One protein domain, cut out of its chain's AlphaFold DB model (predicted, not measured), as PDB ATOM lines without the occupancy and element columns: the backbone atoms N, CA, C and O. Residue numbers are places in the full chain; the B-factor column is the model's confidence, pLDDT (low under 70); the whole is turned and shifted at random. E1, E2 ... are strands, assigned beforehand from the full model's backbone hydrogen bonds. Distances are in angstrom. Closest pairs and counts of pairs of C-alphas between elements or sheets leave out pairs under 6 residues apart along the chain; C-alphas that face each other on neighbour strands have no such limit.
ATOM      1  N   VAL A   3     515.080 458.039 464.787       73.88
ATOM      2  CA  VAL A   3     515.131 457.582 463.384       73.88
ATOM      3  C   VAL A   3     514.643 456.133 463.315       73.88
ATOM      4  O   VAL A   3     515.260 455.236 463.890       73.88
ATOM      5  N   VAL A   4     513.544 455.903 462.595       68.81
ATOM      6  CA  VAL A   4     512.846 454.609 462.525       68.81
ATOM      7  C   VAL A   4     513.430 453.732 461.423       68.81
ATOM      8  O   VAL A   4     513.691 452.547 461.637       68.81
ATOM      9  N   SER A   5     513.670 454.298 460.239       68.44
ATOM     10  CA  SER A   5     514.281 453.573 459.128       68.44
ATOM     11  C   SER A   5     514.983 454.524 458.151       68.44
ATOM     12  O   SER A   5     514.653 455.706 458.047       68.44
ATOM     13  N   LYS A   6     515.996 454.011 457.443       67.62
ATOM     14  CA  LYS A   6     516.681 454.736 456.364       67.62
ATOM     15  C   LYS A   6     516.984 453.798 455.204       67.62
ATOM     16  O   LYS A   6     517.548 452.722 455.408       67.62
ATOM     17  N   ALA A   7     516.635 454.211 453.987       61.97
ATOM     18  CA  ALA A   7     516.901 453.420 452.785       61.97
ATOM     19  C   ALA A   7     518.338 453.611 452.253       61.97
ATOM     20  O   ALA A   7     518.915 452.671 451.703       61.97
ATOM     21  N   LYS A   8     518.929 454.807 452.432       72.94
ATOM     22  CA  LYS A   8     520.283 455.193 451.980       72.94
ATOM     23  C   LYS A   8     520.884 456.293 452.871       72.94
ATOM     24  O   LYS A   8     520.148 457.024 453.528       72.94
ATOM     25  N   GLY A   9     522.212 456.427 452.861       81.56
ATOM     26  CA  GLY A   9     522.938 457.471 453.597       81.56
ATOM     27  C   GLY A   9     523.040 457.255 455.115       81.56
ATOM     28  O   GLY A   9     522.740 456.180 455.648       81.56
ATOM     29  N   THR A  10     523.479 458.294 455.826       83.12
ATOM     30  CA  THR A  10     523.564 458.351 457.294       83.12
ATOM     31  C   THR A  10     522.647 459.442 457.824       83.12
ATOM     32  O   THR A  10     522.721 460.575 457.365       83.12
ATOM     33  N   ALA A  11     521.774 459.091 458.767       86.94
ATOM     34  CA  ALA A  11     520.922 460.035 459.475       86.94
ATOM     35  C   ALA A  11     521.354 460.046 460.938       86.94
ATOM     36  O   ALA A  11     521.389 458.978 461.558       86.94
ATOM     37  N   ASP A  12     521.686 461.230 461.435       84.69
ATOM     38  CA  ASP A  12     522.120 461.471 462.804       84.69
ATOM     39  C   ASP A  12     521.237 462.556 463.425       84.69
ATOM     40  O   ASP A  12     520.804 463.487 462.744       84.69
ATOM     41  N   ILE A  13     520.950 462.416 464.717       83.50
ATOM     42  CA  ILE A  13     520.204 463.414 465.481       83.50
ATOM     43  C   ILE A  13     521.223 464.345 466.143       83.50
ATOM     44  O   ILE A  13     522.087 463.885 466.892       83.50
ATOM     45  N   GLU A  14     521.124 465.646 465.871       84.12
ATOM     46  CA  GLU A  14     521.875 466.677 466.584       84.12
ATOM     47  C   GLU A  14     520.976 467.343 467.630       84.12
ATOM     48  O   GLU A  14     519.943 467.936 467.320       84.12
ATOM     49  N   GLY A  15     521.371 467.242 468.901       79.25
ATOM     50  CA  GLY A  15     520.561 467.737 470.011       79.25
ATOM     51  C   GLY A  15     519.239 466.980 470.139       79.25
ATOM     52  O   GLY A  15     519.183 465.774 469.916       79.25
ATOM     53  N   ASP A  16     518.183 467.698 470.513       74.19
ATOM     54  CA  ASP A  16     516.895 467.080 470.842       74.19
ATOM     55  C   ASP A  16     515.863 467.182 469.691       74.19
ATOM     56  O   ASP A  16     514.853 466.483 469.720       74.19
ATOM     57  N   HIS A  17     516.087 468.058 468.693       82.56
ATOM     58  CA  HIS A  17     515.059 468.483 467.716       82.56
ATOM     59  C   HIS A  17     515.566 468.592 466.261       82.56
ATOM     60  O   HIS A  17     514.856 469.114 465.407       82.56
ATOM     61  N   THR A  18     516.782 468.132 465.942       86.88
ATOM     62  CA  THR A  18     517.357 468.281 464.590       86.88
ATOM     63  C   THR A  18     517.824 466.939 464.034       86.88
ATOM     64  O   THR A  18     518.556 466.211 464.702       86.88
ATOM     65  N   ILE A  19     517.423 466.608 462.799       89.56
ATOM     66  CA  ILE A  19     517.922 465.443 462.052       89.56
ATOM     67  C   ILE A  19     518.796 465.931 460.905       89.56
ATOM     68  O   ILE A  19     518.362 466.743 460.093       89.56
ATOM     69  N   ILE A  20     520.002 465.380 460.794       90.12
ATOM     70  CA  ILE A  20     520.893 465.607 459.660       90.12
ATOM     71  C   ILE A  20     521.002 464.315 458.860       90.12
ATOM     72  O   ILE A  20     521.534 463.315 459.343       90.12
ATOM     73  N   TRP A  21     520.527 464.345 457.614       91.19
ATOM     74  CA  TRP A  21     520.599 463.213 456.694       91.19
ATOM     75  C   TRP A  21     521.594 463.492 455.568       91.19
ATOM     76  O   TRP A  21     521.388 464.376 454.745       91.19
ATOM     77  N   LYS A  22     522.696 462.735 455.549       89.50
ATOM     78  CA  LYS A  22     523.784 462.871 454.573       89.50
ATOM     79  C   LYS A  22     523.827 461.680 453.631       89.50
ATOM     80  O   LYS A  22     523.653 460.531 454.050       89.50
ATOM     81  N   MET A  23     524.118 461.952 452.365       87.31
ATOM     82  CA  MET A  23     524.275 460.937 451.333       87.31
ATOM     83  C   MET A  23     525.340 461.372 450.334       87.31
ATOM     84  O   MET A  23     525.332 462.518 449.904       87.31
ATOM     85  N   ASP A  24     526.240 460.455 449.979       84.31
ATOM     86  CA  ASP A  24     527.354 460.764 449.074       84.31
ATOM     87  C   ASP A  24     526.899 460.859 447.608       84.31
ATOM     88  O   ASP A  24     527.392 461.697 446.859       84.31
ATOM     89  N   ALA A  34     515.332 457.690 447.573       85.50
ATOM     90  CA  ALA A  34     515.706 457.515 448.968       85.50
ATOM     91  C   ALA A  34     514.563 457.935 449.897       85.50
ATOM     92  O   ALA A  34     513.770 458.810 449.560       85.50
ATOM     93  N   VAL A  35     514.492 457.295 451.066       85.31
ATOM     94  CA  VAL A  35     513.457 457.528 452.080       85.31
ATOM     95  C   VAL A  35     514.111 457.566 453.461       85.31
ATOM     96  O   VAL A  35     514.953 456.713 453.772       85.31
ATOM     97  N   LEU A  36     513.700 458.548 454.262       86.44
ATOM     98  CA  LEU A  36     514.009 458.693 455.679       86.44
ATOM     99  C   LEU A  36     512.696 458.676 456.465       86.44
ATOM    100  O   LEU A  36     511.804 459.475 456.188       86.44
ATOM    101  N   GLU A  37     512.596 457.787 457.447       86.56
ATOM    102  CA  GLU A  37     511.462 457.721 458.367       86.56
ATOM    103  C   GLU A  37     511.943 458.001 459.790       86.56
ATOM    104  O   GLU A  37     512.915 457.403 460.264       86.56
ATOM    105  N   PHE A  38     511.241 458.883 460.490       86.25
ATOM    106  CA  PHE A  38     511.516 459.233 461.879       86.25
ATOM    107  C   PHE A  38     510.210 459.381 462.663       86.25
ATOM    108  O   PHE A  38     509.147 459.612 462.086       86.25
ATOM    109  N   SER A  39     510.285 459.216 463.980       84.94
ATOM    110  CA  SER A  39     509.183 459.423 464.911       84.94
ATOM    111  C   SER A  39     509.392 460.709 465.700       84.94
ATOM    112  O   SER A  39     510.489 461.000 466.187       84.94
ATOM    113  N   VAL A  40     508.312 461.463 465.864       81.19
ATOM    114  CA  VAL A  40     508.237 462.630 466.745       81.19
ATOM    115  C   VAL A  40     507.255 462.336 467.871       81.19
ATOM    116  O   VAL A  40     506.292 461.594 467.689       81.19
ATOM    117  N   GLU A  41     507.523 462.894 469.045       80.94
ATOM    118  CA  GLU A  41     506.640 462.806 470.205       80.94
ATOM    119  C   GLU A  41     506.284 464.229 470.618       80.94
ATOM    120  O   GLU A  41     507.171 465.061 470.814       80.94
ATOM    121  N   HIS A  42     504.988 464.510 470.736       78.62
ATOM    122  CA  HIS A  42     504.539 465.763 471.316       78.62
ATOM    123  C   HIS A  42     504.643 465.680 472.835       78.62
ATOM    124  O   HIS A  42     503.934 464.905 473.475       78.62
ATOM    125  N   VAL A  43     505.517 466.504 473.409       72.19
ATOM    126  CA  VAL A  43     505.657 466.663 474.857       72.19
ATOM    127  C   VAL A  43     505.001 467.986 475.241       72.19
ATOM    128  O   VAL A  43     505.652 469.021 475.349       72.19
ATOM    129  N   GLY A  44     503.681 467.955 475.396       62.88
ATOM    130  CA  GLY A  44     502.865 469.111 475.748       62.88
ATOM    131  C   GLY A  44     501.461 468.688 476.171       62.88
ATOM    132  O   GLY A  44     501.103 467.514 476.101       62.88
ATOM    133  N   THR A  45     500.686 469.641 476.675       53.75
ATOM    134  CA  THR A  45     499.306 469.430 477.146       53.75
ATOM    135  C   THR A  45     498.270 469.985 476.165       53.75
ATOM    136  O   THR A  45     497.101 470.119 476.519       53.75
ATOM    137  N   CYS A  46     498.703 470.374 474.962       57.00
ATOM    138  CA  CYS A  46     497.916 471.183 474.041       57.00
ATOM    139  C   CYS A  46     497.328 470.341 472.905       57.00
ATOM    140  O   CYS A  46     498.041 469.597 472.237       57.00
ATOM    141  N   THR A  47     496.034 470.533 472.658       70.88
ATOM    142  CA  THR A  47     495.309 469.977 471.507       70.88
ATOM    143  C   THR A  47     495.349 470.971 470.349       70.88
ATOM    144  O   THR A  47     495.249 472.179 470.574       70.88
ATOM    145  N   GLY A  48     495.459 470.482 469.116       71.69
ATOM    146  CA  GLY A  48     495.361 471.314 467.917       71.69
ATOM    147  C   GLY A  48     496.294 470.897 466.778       71.69
ATOM    148  O   GLY A  48     497.094 469.967 466.932       71.69
ATOM    149  N   PRO A  49     496.216 471.599 465.634       76.81
ATOM    150  CA  PRO A  49     497.094 471.368 464.498       76.81
ATOM    151  C   PRO A  49     498.503 471.896 464.786       76.81
ATOM    152  O   PRO A  49     498.685 473.079 465.080       76.81
ATOM    153  N   ILE A  50     499.513 471.034 464.663       81.00
ATOM    154  CA  ILE A  50     500.929 471.383 464.835       81.00
ATOM    155  C   ILE A  50     501.711 470.997 463.578       81.00
ATOM    156  O   ILE A  50     501.589 469.879 463.071       81.00
ATOM    157  N   GLU A  51     502.516 471.929 463.064       86.38
ATOM    158  CA  GLU A  51     503.475 471.652 461.990       86.38
ATOM    159  C   GLU A  51     504.624 470.788 462.515       86.38
ATOM    160  O   GLU A  51     505.179 471.048 463.581       86.38
ATOM    161  N   VAL A  52     504.986 469.744 461.768       84.06
ATOM    162  CA  VAL A  52     506.022 468.795 462.206       84.06
ATOM    163  C   VAL A  52     507.419 469.398 462.114       84.06
ATOM    164  O   VAL A  52     508.256 469.111 462.968       84.06
ATOM    165  N   ASN A  53     507.683 470.215 461.089       84.75
ATOM    166  CA  ASN A  53     508.998 470.807 460.870       84.75
ATOM    167  C   ASN A  53     508.939 472.322 461.056       84.75
ATOM    168  O   ASN A  53     508.111 472.991 460.443       84.75
ATOM    169  N   GLU A  54     509.872 472.863 461.835       82.06
ATOM    170  CA  GLU A  54     510.116 474.310 461.905       82.06
ATOM    171  C   GLU A  54     510.804 474.814 460.624       82.06
ATOM    172  O   GLU A  54     510.510 475.896 460.124       82.06
ATOM    173  N   SER A  55     511.713 474.010 460.067       86.31
ATOM    174  CA  SER A  55     512.401 474.281 458.803       86.31
ATOM    175  C   SER A  55     512.881 472.985 458.144       86.31
ATOM    176  O   SER A  55     513.034 471.956 458.807       86.31
ATOM    177  N   ILE A  56     513.092 473.032 456.826       87.62
ATOM    178  CA  ILE A  56     513.709 471.960 456.039       87.62
ATOM    179  C   ILE A  56     514.681 472.612 455.059       87.62
ATOM    180  O   ILE A  56     514.259 473.379 454.194       87.62
ATOM    181  N   ASP A  57     515.958 472.258 455.167       87.69
ATOM    182  CA  ASP A  57     517.016 472.735 454.279       87.69
ATOM    183  C   ASP A  57     517.601 471.577 453.460       87.69
ATOM    184  O   ASP A  57     517.776 470.461 453.956       87.69
ATOM    185  N   TYR A  58     517.914 471.850 452.191       88.31
ATOM    186  CA  TYR A  58     518.509 470.893 451.260       88.31
ATOM    187  C   TYR A  58     519.676 471.529 450.506       88.31
ATOM    188  O   TYR A  58     519.555 472.638 449.988       88.31
ATOM    189  N   GLU A  59     520.782 470.793 450.408       88.56
ATOM    190  CA  GLU A  59     521.967 471.187 449.652       88.56
ATOM    191  C   GLU A  59     522.559 469.966 448.935       88.56
ATOM    192  O   GLU A  59     522.683 468.885 449.518       88.56
ATOM    193  N   ASP A  60     522.944 470.151 447.674       87.69
ATOM    194  CA  ASP A  60     523.718 469.205 446.872       87.69
ATOM    195  C   ASP A  60     524.850 469.932 446.118       87.69
ATOM    196  O   ASP A  60     524.965 471.161 446.146       87.69
ATOM    197  N   ALA A  61     525.732 469.174 445.459       85.62
ATOM    198  CA  ALA A  61     526.869 469.745 444.734       85.62
ATOM    199  C   ALA A  61     526.441 470.500 443.459       85.62
ATOM    200  O   ALA A  61     527.178 471.350 442.951       85.62
ATOM    201  N   GLU A  62     525.260 470.177 442.938       85.00
ATOM    202  CA  GLU A  62     524.673 470.725 441.721       85.00
ATOM    203  C   GLU A  62     523.881 472.025 441.964       85.00
ATOM    204  O   GLU A  62     523.591 472.749 441.007       85.00
ATOM    205  N   GLY A  63     523.573 472.352 443.221       84.06
ATOM    206  CA  GLY A  63     522.760 473.500 443.619       84.06
ATOM    207  C   GLY A  63     521.275 473.341 443.285       84.06
ATOM    208  O   GLY A  63     520.618 474.323 442.925       84.06
ATOM    209  N   SER A  64     520.743 472.120 443.334       83.56
ATOM    210  CA  SER A  64     519.350 471.829 443.003       83.56
ATOM    211  C   SER A  64     518.387 472.454 444.010       83.56
ATOM    212  O   SER A  64     518.601 472.440 445.220       83.56
ATOM    213  N   LEU A  65     517.262 472.957 443.501       82.69
ATOM    214  CA  LEU A  65     516.157 473.443 444.321       82.69
ATOM    215  C   LEU A  65     515.142 472.319 444.524       82.69
ATOM    216  O   LEU A  65     514.434 471.940 443.588       82.69
ATOM    217  N   VAL A  66     515.063 471.812 445.752       83.94
ATOM    218  CA  VAL A  66     514.091 470.795 446.165       83.94
ATOM    219  C   VAL A  66     513.133 471.417 447.174       83.94
ATOM    220  O   VAL A  66     513.558 472.048 448.135       83.94
ATOM    221  N   LEU A  67     511.830 471.250 446.940       78.31
ATOM    222  CA  LEU A  67     510.779 471.700 447.849       78.31
ATOM    223  C   LEU A  67     510.184 470.485 448.551       78.31
ATOM    224  O   LEU A  67     509.641 469.595 447.893       78.31
ATOM    225  N   PHE A  68     510.279 470.469 449.876       85.31
ATOM    226  CA  PHE A  68     509.600 469.497 450.722       85.31
ATOM    227  C   PHE A  68     508.285 470.089 451.227       85.31
ATOM    228  O   PHE A  68     508.217 471.266 451.577       85.31
ATOM    229  N   GLU A  69     507.228 469.278 451.244       83.69
ATOM    230  CA  GLU A  69     505.967 469.668 451.877       83.69
ATOM    231  C   GLU A  69     506.126 469.652 453.404       83.69
ATOM    232  O   GLU A  69     506.830 468.792 453.939       83.69
ATOM    233  N   ASN A  70     505.465 470.582 454.104       80.62
ATOM    234  CA  ASN A  70     505.468 470.617 455.566       80.62
ATOM    235  C   ASN A  70     504.165 470.001 456.109       80.62
ATOM    236  O   ASN A  70     503.104 470.613 455.961       80.62
ATOM    237  N   PRO A  71     504.191 468.780 456.672       84.19
ATOM    238  CA  PRO A  71     502.992 468.136 457.185       84.19
ATOM    239  C   PRO A  71     502.525 468.772 458.501       84.19
ATOM    240  O   PRO A  71     503.327 469.150 459.356       84.19
ATOM    241  N   THR A  72     501.206 468.814 458.682       82.06
ATOM    242  CA  THR A  72     500.535 469.226 459.921       82.06
ATOM    243  C   THR A  72     499.844 468.015 460.542       82.06
ATOM    244  O   THR A  72     499.191 467.246 459.831       82.06
ATOM    245  N   ILE A  73     499.978 467.834 461.855       85.19
ATOM    246  CA  ILE A  73     499.339 466.754 462.617       85.19
ATOM    247  C   ILE A  73     498.340 467.371 463.594       85.19
ATOM    248  O   ILE A  73     498.663 468.343 464.268       85.19
ATOM    249  N   GLU A  74     497.146 466.792 463.688       82.69
ATOM    250  CA  GLU A  74     496.169 467.143 464.721       82.69
ATOM    251  C   GLU A  74     496.474 466.350 465.996       82.69
ATOM    252  O   GLU A  74     496.498 465.115 465.973       82.69
ATOM    253  N   ILE A  75     496.727 467.048 467.100       80.69
ATOM    254  CA  ILE A  75     497.006 466.433 468.399       80.69
ATOM    255  C   ILE A  75     495.741 466.465 469.241       80.69
ATOM    256  O   ILE A  75     495.204 467.539 469.479       80.69
ATOM    257  N   GLU A  76     495.297 465.305 469.723       71.69
ATOM    258  CA  GLU A  76     494.225 465.187 470.714       71.69
ATOM    259  C   GLU A  76     494.829 464.807 472.076       71.69
ATOM    260  O   GLU A  76     495.189 463.652 472.308       71.69
TER     261      GLU A  76
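AT A GLANCE: This is residues 3 to 24 and 34 to 76 of the 216 residues of the protein "von Willebrand factor type A" of Clostridium sp. CAG:914 (UniProt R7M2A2). Two layers joined at one end make an open, elongated shape: one holds two small strand pairs, E1 with E4 and E2 with E3, and the other is a long hairpin, E5 with E6, whose loop of residues 52 to 71 folds back along the length of the domain over the first layer. The two layers are loosely formed, and the link from E4 to E5 joins them. The printed part has 65 residues, with no named helix and six named strands in the order E1 to E6, in three antiparallel two-stranded sheets. The class is all strand, though under half of the residues, 26 of 65, are in named elements. The whole is loose, with a radius of gyration of the C-alphas of 13.9 A and spans of 42 by 22 by 20 A.

HOW THE PARTS SIT: E1, residues 3 to 6, and E4, residues 36 to 39, are antiparallel neighbours at 167 degrees; N 4 and O 37 are 2.8 A apart, within hydrogen-bond range. A tight link joins E1 to E2, residues 10 to 14, and the closest C-alphas of the two, those of Val 3 and Ala 11, are 7.4 A apart. E2 and E3, residues 18 to 22, form a hairpin with a tight link, antiparallel at 156 degrees, with N 20 and O 12 at 2.8 A and N 12 and O 20 at 3.0 A. E2 and E4 are only just apart, their closest C-alphas at 8.0 A, and so are E3 and E4, at 8.1 A. A short link leads from E4 to E5, residues 48 to 51, and these two are apart. E5 and E6, residues 72 to 75, form a hairpin with a long link, antiparallel at 147 degrees, with N 50 and O 73 at 2.8 A. E6 is apart from E1, E2, E3 and E4.

IN THESE COORDINATES: E1 begins at C-alpha 3, (515.131, 457.582, 463.384), and measures 7.7 A from first to last C-alpha. E2 measures 12.6 A and E3 13.1 A, ending at C-alpha 22, (523.784, 462.871, 454.573). E4 measures 10.4 A, E5 10.1 A and E6 9.6 A, which ends at C-alpha 75, (497.006, 466.433, 468.399).

THE WHOLE: The two C-alphas farthest apart, those of Thr 45 and Glu 62, are 43.6 A apart. Residues 25 to 33, between E3 and E4, are not printed, and C-alphas 24 and 34 are 12.1 A apart across this cut. The long link, E5 to E6, has 20 residues. The mean pLDDT of the printed part is 80.9, and residues 4 to 7 and 44 to 46 are under 70.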